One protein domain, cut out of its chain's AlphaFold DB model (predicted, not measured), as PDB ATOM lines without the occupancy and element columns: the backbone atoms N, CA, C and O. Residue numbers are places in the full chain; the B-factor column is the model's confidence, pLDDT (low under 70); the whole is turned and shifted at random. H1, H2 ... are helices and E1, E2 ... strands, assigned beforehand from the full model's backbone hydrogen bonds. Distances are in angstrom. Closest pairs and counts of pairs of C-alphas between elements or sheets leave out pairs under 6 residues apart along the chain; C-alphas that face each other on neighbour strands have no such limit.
ATOM      1  N   ALA A  74      70.384  78.275 114.203       69.38
ATOM      2  CA  ALA A  74      69.902  79.111 115.294       69.38
ATOM      3  C   ALA A  74      70.239  80.590 115.039       69.38
ATOM      4  O   ALA A  74      71.378  80.923 114.695       69.38
ATOM      5  N   ASP A  75      69.275  81.480 115.282       83.12
ATOM      6  CA  ASP A  75      69.515  82.922 115.306       83.12
ATOM      7  C   ASP A  75      70.401  83.269 116.512       83.12
ATOM      8  O   ASP A  75      69.943  83.389 117.651       83.12
ATOM      9  N   GLN A  76      71.703  83.416 116.262       86.62
ATOM     10  CA  GLN A  76      72.672  83.718 117.310       86.62
ATOM     11  C   GLN A  76      72.410  85.053 118.011       86.62
ATOM     12  O   GLN A  76      72.692  85.175 119.204       86.62
ATOM     13  N   ALA A  77      71.861  86.052 117.314       89.44
ATOM     14  CA  ALA A  77      71.545  87.329 117.941       89.44
ATOM     15  C   ALA A  77      70.417  87.149 118.961       89.44
ATOM     16  O   ALA A  77      70.520  87.644 120.088       89.44
ATOM     17  N   TYR A  78      69.385  86.382 118.602       88.31
ATOM     18  CA  TYR A  78      68.299  86.047 119.518       88.31
ATOM     19  C   TYR A  78      68.783  85.200 120.699       88.31
ATOM     20  O   TYR A  78      68.476  85.524 121.845       88.31
ATOM     21  N   VAL A  79      69.590  84.162 120.453       90.25
ATOM     22  CA  VAL A  79      70.131  83.289 121.514       90.25
ATOM     23  C   VAL A  79      70.946  84.091 122.530       90.25
ATOM     24  O   VAL A  79      70.750  83.941 123.737       90.25
ATOM     25  N   GLN A  80      71.827  84.982 122.068       92.94
ATOM     26  CA  GLN A  80      72.623  85.839 122.951       92.94
ATOM     27  C   GLN A  80      71.760  86.835 123.725       92.94
ATOM     28  O   GLN A  80      71.987  87.059 124.915       92.94
ATOM     29  N   TRP A  81      70.768  87.435 123.067       94.50
ATOM     30  CA  TRP A  81      69.821  88.326 123.727       94.50
ATOM     31  C   TRP A  81      69.038  87.596 124.827       94.50
ATOM     32  O   TRP A  81      68.978  88.082 125.957       94.50
ATOM     33  N   TYR A  82      68.512  86.407 124.527       93.00
ATOM     34  CA  TYR A  82      67.716  85.617 125.460       93.00
ATOM     35  C   TYR A  82      68.543  85.132 126.654       93.00
ATOM     36  O   TYR A  82      68.080  85.205 127.790       93.00
ATOM     37  N   ALA A  83      69.798  84.728 126.428       94.50
ATOM     38  CA  ALA A  83      70.722  84.390 127.509       94.50
ATOM     39  C   ALA A  83      70.926  85.571 128.474       94.50
ATOM     40  O   ALA A  83      70.808  85.398 129.685       94.50
ATOM     41  N   ARG A  84      71.130  86.791 127.952       95.25
ATOM     42  CA  ARG A  84      71.240  87.996 128.795       95.25
ATOM     43  C   ARG A  84      69.961  88.292 129.570       95.25
ATOM     44  O   ARG A  84      70.036  88.698 130.727       95.25
ATOM     45  N   LEU A  85      68.799  88.100 128.949       95.38
ATOM     46  CA  LEU A  85      67.520  88.250 129.636       95.38
ATOM     47  C   LEU A  85      67.410  87.262 130.809       95.38
ATOM     48  O   LEU A  85      67.064  87.675 131.915       95.38
ATOM     49  N   LEU A  86      67.730  85.983 130.593       95.19
ATOM     50  CA  LEU A  86      67.688  84.962 131.643       95.19
ATOM     51  C   LEU A  86      68.659  85.261 132.786       95.19
ATOM     52  O   LEU A  86      68.284  85.105 133.947       95.19
ATOM     53  N   ASP A  87      69.868  85.733 132.481       95.75
ATOM     54  CA  ASP A  87      70.839  86.132 133.504       95.75
ATOM     55  C   ASP A  87      70.273  87.226 134.417       95.75
ATOM     56  O   ASP A  87      70.372  87.119 135.639       95.75
ATOM     57  N   LEU A  88      69.619  88.246 133.848       95.56
ATOM     58  CA  LEU A  88      68.968  89.304 134.626       95.56
ATOM     59  C   LEU A  88      67.797  88.759 135.453       95.56
ATOM     60  O   LEU A  88      67.716  89.023 136.650       95.56
ATOM     61  N   VAL A  89      66.916  87.965 134.843       95.38
ATOM     62  CA  VAL A  89      65.756  87.361 135.522       95.38
ATOM     63  C   VAL A  89      66.192  86.526 136.724       95.38
ATOM     64  O   VAL A  89      65.611  86.639 137.805       95.38
ATOM     65  N   HIS A  90      67.238  85.716 136.564       95.44
ATOM     66  CA  HIS A  90      67.780  84.902 137.645       95.44
ATOM     67  C   HIS A  90      68.506  85.740 138.696       95.44
ATOM     68  O   HIS A  90      68.318  85.494 139.884       95.44
ATOM     69  N   HIS A  91      69.299  86.735 138.288       95.81
ATOM     70  CA  HIS A  91      70.030  87.602 139.212       95.81
ATOM     71  C   HIS A  91      69.092  88.411 140.116       95.81
ATOM     72  O   HIS A  91      69.325  88.514 141.319       95.81
ATOM     73  N   TYR A  92      68.017  88.961 139.547       94.56
ATOM     74  CA  TYR A  92      67.055  89.798 140.267       94.56
ATOM     75  C   TYR A  92      65.860  89.019 140.832       94.56
ATOM     76  O   TYR A  92      65.036  89.608 141.528       94.56
ATOM     77  N   HIS A  93      65.757  87.713 140.559       94.50
ATOM     78  CA  HIS A  93      64.607  86.876 140.922       94.50
ATOM     79  C   HIS A  93      63.259  87.491 140.505       94.50
ATOM     80  O   HIS A  93      62.276  87.439 141.249       94.50
ATOM     81  N   ALA A  94      63.213  88.091 139.315       94.00
ATOM     82  CA  ALA A  94      62.077  88.879 138.856       94.00
ATOM     83  C   ALA A  94      61.743  88.599 137.387       94.00
ATOM     84  O   ALA A  94      62.626  88.337 136.576       94.00
ATOM     85  N   LEU A  95      60.454  88.651 137.046       91.25
ATOM     86  CA  LEU A  95      59.971  88.370 135.692       91.25
ATOM     87  C   LEU A  95      60.174  89.575 134.759       91.25
ATOM     88  O   LEU A  95      60.089  90.719 135.220       91.25
ATOM     89  N   PRO A  96      60.390  89.339 133.453       92.12
ATOM     90  CA  PRO A  96      60.421  90.412 132.477       92.12
ATOM     91  C   PRO A  96      59.021  90.935 132.157       92.12
ATOM     92  O   PRO A  96      58.053  90.174 132.084       92.12
ATOM     93  N   VAL A  97      58.936  92.234 131.897       89.25
ATOM     94  CA  VAL A  97      57.742  92.950 131.460       89.25
ATOM     95  C   VAL A  97      58.034  93.561 130.094       89.25
ATOM     96  O   VAL A  97      58.803  94.509 129.967       89.25
ATOM     97  N   ALA A  98      57.418  92.981 129.066       85.19
ATOM     98  CA  ALA A  98      57.568  93.416 127.678       85.19
ATOM     99  C   ALA A  98      56.704  94.637 127.326       85.19
ATOM    100  O   ALA A  98      57.001  95.347 126.369       85.19
ATOM    101  N   TYR A  99      55.611  94.842 128.065       81.06
ATOM    102  CA  TYR A  99      54.649  95.911 127.830       81.06
ATOM    103  C   TYR A  99      53.876  96.240 129.108       81.06
ATOM    104  O   TYR A  99      53.435  95.345 129.833       81.06
ATOM    105  N   ALA A 100      53.649  97.531 129.321       79.50
ATOM    106  CA  ALA A 100      52.622  98.074 130.197       79.50
ATOM    107  C   ALA A 100      52.102  99.392 129.611       79.50
ATOM    108  O   ALA A 100      52.843 100.091 128.920       79.50
ATOM    109  N   ASP A 101      50.868  99.784 129.930       79.00
ATOM    110  CA  ASP A 101      50.248 100.989 129.345       79.00
ATOM    111  C   ASP A 101      51.026 102.290 129.626       79.00
ATOM    112  O   ASP A 101      50.879 103.276 128.908       79.00
ATOM    113  N   CYS A 102      51.865 102.305 130.664       72.88
ATOM    114  CA  CYS A 102      52.740 103.426 131.006       72.88
ATOM    115  C   CYS A 102      54.211 103.235 130.592       72.88
ATOM    116  O   CYS A 102      55.038 104.087 130.913       72.88
ATOM    117  N   SER A 103      54.550 102.141 129.905       75.56
ATOM    118  CA  SER A 103      55.917 101.861 129.450       75.56
ATOM    119  C   SER A 103      56.260 102.628 128.171       75.56
ATOM    120  O   SER A 103      55.422 102.787 127.282       75.56
ATOM    121  N   ASN A 104      57.504 103.097 128.065       75.44
ATOM    122  CA  ASN A 104      58.050 103.627 126.823       75.44
ATOM    123  C   ASN A 104      58.766 102.489 126.070       75.44
ATOM    124  O   ASN A 104      59.749 101.959 126.589       75.44
ATOM    125  N   PRO A 105      58.343 102.133 124.843       71.56
ATOM    126  CA  PRO A 105      58.962 101.053 124.070       71.56
ATOM    127  C   PRO A 105      60.469 101.228 123.829       71.56
ATOM    128  O   PRO A 105      61.173 100.246 123.599       71.56
ATOM    129  N   ALA A 106      60.974 102.467 123.876       79.06
ATOM    130  CA  ALA A 106      62.395 102.763 123.705       79.06
ATOM    131  C   ALA A 106      63.276 102.242 124.855       79.06
ATOM    132  O   ALA A 106      64.472 102.039 124.648       79.06
ATOM    133  N   ASP A 107      62.700 102.002 126.036       82.56
ATOM    134  CA  ASP A 107      63.442 101.560 127.220       82.56
ATOM    135  C   ASP A 107      63.721 100.044 127.198       82.56
ATOM    136  O   ASP A 107      64.541  99.546 127.967       82.56
ATOM    137  N   GLY A 108      63.095  99.302 126.278       88.69
ATOM    138  CA  GLY A 108      63.218  97.851 126.191       88.69
ATOM    139  C   GLY A 108      62.269  97.120 127.140       88.69
ATOM    140  O   GLY A 108      61.176  97.594 127.435       88.69
ATOM    141  N   TRP A 109      62.659  95.919 127.564       92.25
ATOM    142  CA  TRP A 109      61.897  95.118 128.522       92.25
ATOM    143  C   TRP A 109      62.440  95.359 129.927       92.25
ATOM    144  O   TRP A 109      63.646  95.243 130.155       92.25
ATOM    145  N   GLU A 110      61.552  95.653 130.874       93.38
ATOM    146  CA  GLU A 110      61.930  95.824 132.279       93.38
ATOM    147  C   GLU A 110      61.998  94.462 132.982       93.38
ATOM    148  O   GLU A 110      61.127  93.616 132.792       93.38
ATOM    149  N   VAL A 111      63.007  94.235 133.821       93.56
ATOM    150  CA  VAL A 111      63.133  93.045 134.670       93.56
ATOM    151  C   VAL A 111      62.756  93.420 136.098       93.56
ATOM    152  O   VAL A 111      63.493  94.133 136.775       93.56
ATOM    153  N   GLY A 112      61.614  92.908 136.559       89.19
ATOM    154  CA  GLY A 112      61.026  93.299 137.837       89.19
ATOM    155  C   GLY A 112      60.405  94.686 137.766       89.19
ATOM    156  O   GLY A 112      61.097  95.685 137.906       89.19
ATOM    157  N   TRP A 113      59.086  94.725 137.568       86.44
ATOM    158  CA  TRP A 113      58.301  95.955 137.440       86.44
ATOM    159  C   TRP A 113      58.644  97.010 138.505       86.44
ATOM    160  O   TRP A 113      58.527  96.745 139.706       86.44
ATOM    161  N   GLY A 114      59.024  98.215 138.067       85.19
ATOM    162  CA  GLY A 114      59.447  99.322 138.932       85.19
ATOM    163  C   GLY A 114      60.867  99.186 139.500       85.19
ATOM    164  O   GLY A 114      61.251  99.958 140.381       85.19
ATOM    165  N   GLY A 115      61.635  98.204 139.031       83.06
ATOM    166  CA  GLY A 115      63.013  97.926 139.423       83.06
ATOM    167  C   GLY A 115      64.054  98.727 138.639       83.06
ATOM    168  O   GLY A 115      65.211  98.762 139.057       83.06
ATOM    169  N   ASN A 116      63.662  99.397 137.545       87.88
ATOM    170  CA  ASN A 116      64.543 100.171 136.656       87.88
ATOM    171  C   ASN A 116      65.727  99.363 136.088       87.88
ATOM    172  O   ASN A 116      66.799  99.909 135.816       87.88
ATOM    173  N   VAL A 117      65.550  98.052 135.920       92.44
ATOM    174  CA  VAL A 117      66.511  97.170 135.252       92.44
ATOM    175  C   VAL A 117      65.954  96.845 133.881       92.44
ATOM    176  O   VAL A 117      64.853  96.316 133.786       92.44
ATOM    177  N   TYR A 118      66.716  97.120 132.827       91.94
ATOM    178  CA  TYR A 118      66.238  96.964 131.457       91.94
ATOM    179  C   TYR A 118      67.152  96.061 130.634       91.94
ATOM    180  O   TYR A 118      68.379  96.106 130.749       91.94
ATOM    181  N   VAL A 119      66.537  95.275 129.757       93.00
ATOM    182  CA  VAL A 119      67.190  94.627 128.620       93.00
ATOM    183  C   VAL A 119      66.627  95.237 127.342       93.00
ATOM    184  O   VAL A 119      65.452  95.592 127.289       93.00
ATOM    185  N   SER A 120      67.448  95.370 126.298       91.00
ATOM    186  CA  SER A 120      66.964  95.851 124.999       91.00
ATOM    187  C   SER A 120      65.783  95.009 124.511       91.00
ATOM    188  O   SER A 120      65.662  93.839 124.881       91.00
ATOM    189  N   THR A 121      64.947  95.557 123.630       88.94
ATOM    190  CA  THR A 121      63.958  94.742 122.913       88.94
ATOM    191  C   THR A 121      64.636  93.564 122.192       88.94
ATOM    192  O   THR A 121      65.830  93.651 121.859       88.94
ATOM    193  N   PRO A 122      63.918  92.441 121.992       88.19
ATOM    194  CA  PRO A 122      64.446  91.328 121.214       88.19
ATOM    195  C   PRO A 122      64.838  91.789 119.806       88.19
ATOM    196  O   PRO A 122      64.208  92.704 119.262       88.19
ATOM    197  N   PRO A 123      65.872  91.175 119.204       87.50
ATOM    198  CA  PRO A 123      66.209  91.449 117.815       87.50
ATOM    199  C   PRO A 123      65.005  91.140 116.908       87.50
ATOM    200  O   PRO A 123      64.202  90.260 117.232       87.50
ATOM    201  N   PRO A 124      64.857  91.866 115.787       81.25
ATOM    202  CA  PRO A 124      63.774  91.618 114.849       81.25
ATOM    203  C   PRO A 124      63.877  90.200 114.290       81.25
ATOM    204  O   PRO A 124      64.977  89.687 114.088       81.25
ATOM    205  N   ILE A 125      62.724  89.596 114.000       74.62
ATOM    206  CA  ILE A 125      62.667  88.312 113.302       74.62
ATOM    207  C   ILE A 125      63.423  88.477 111.973       74.62
ATOM    208  O   ILE A 125      63.129  89.436 111.245       74.62
ATOM    209  N   PRO A 126      64.388  87.597 111.645       65.50
ATOM    210  CA  PRO A 126      65.035  87.612 110.344       65.50
ATOM    211  C   PRO A 126      63.945  87.556 109.283       65.50
ATOM    212  O   PRO A 126      63.171  86.602 109.239       65.50
ATOM    213  N   SER A 127      63.817  88.609 108.479       54.72
ATOM    214  CA  SER A 127      62.795  88.652 107.442       54.72
ATOM    215  C   SER A 127      62.991  87.432 106.545       54.72
ATOM    216  O   SER A 127      64.064  87.288 105.955       54.72
ATOM    217  N   ALA A 128      61.980  86.564 106.419       47.50
ATOM    218  CA  ALA A 128      61.899  85.680 105.264       47.50
ATOM    219  C   ALA A 128      61.983  86.611 104.049       47.50
ATOM    220  O   ALA A 128      61.144  87.498 103.902       47.50
ATOM    221  N   GLY A 129      63.101  86.551 103.322       35.16
ATOM    222  CA  GLY A 129      63.562  87.659 102.494       35.16
ATOM    223  C   GLY A 129      62.455  88.255 101.628       35.16
ATOM    224  O   GLY A 129      61.861  87.559 100.810       35.16
ATOM    225  N   CYS A 130      62.218  89.561 101.766       30.45
ATOM    226  CA  CYS A 130      61.591  90.331 100.703       30.45
ATOM    227  C   CYS A 130      62.527  90.264  99.491       30.45
ATOM    228  O   CYS A 130      63.465  91.054  99.373       30.45
ATOM    229  N   THR A 131      62.317  89.295  98.603       36.03
ATOM    230  CA  THR A 131      62.810  89.401  97.232       36.03
ATOM    231  C   THR A 131      62.075  90.557  96.574       36.03
ATOM    232  O   THR A 131      60.848  90.557  96.479       36.03
ATOM    233  N   HIS A 132      62.878  91.556  96.234       36.38
ATOM    234  CA  HIS A 132      62.525  92.837  95.646       36.38
ATOM    235  C   HIS A 132      62.023  92.724  94.201       36.38
ATOM    236  O   HIS A 132      62.377  91.726  93.530       36.38
TER     237      HIS A 132
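What this domain is: This is residues 74 to 132 of the 132 residues of an uncharacterized protein of Williamsia marianensis (UniProt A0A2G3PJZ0). With little regular structure, this is one straight helix, H1, with a mostly looped chain folded over one side of it and a tail whose residues 127 to 132 stick out past the helix's first end. Within the loops, the small strand E1 sits between two short stretches, residues 96 to 97 and 118 to 119. The printed part has 59 residues, with H1 then E1 along the chain; the class is mostly helix, with only 20 residues in named elements. The whole is loose, with a radius of gyration of the C-alphas of 13.5 A, and flat, spanning 44 by 26 by 12 A.

Where its parts are: H1, residues 76 to 92, starts at C-alpha 76 (72.672, 83.718, 117.310) and is 24.4 A long. E1, residues 109 to 111, ends at C-alpha 111 (63.133, 93.045, 134.670) and is 6.6 A long.

How they stand to each other: The closest C-alphas of H1 and E1, those of Val 89 and Val 111, are 6.3 A apart. E1 pairs with no named strand; residues 110 to 111 pair antiparallel with 96 to 97, and 109 to 110 with 118 to 119. In H1 every O i to N i+4 pair is within hydrogen-bond range.

The domain as a whole: The two farthest C-alphas, of His 93 and His 132, are 45.7 A apart. The printed part has no cut. H1 to E1 is a long link of 16 residues. Residue 74 and residues 126 to 132 have pLDDT under 70.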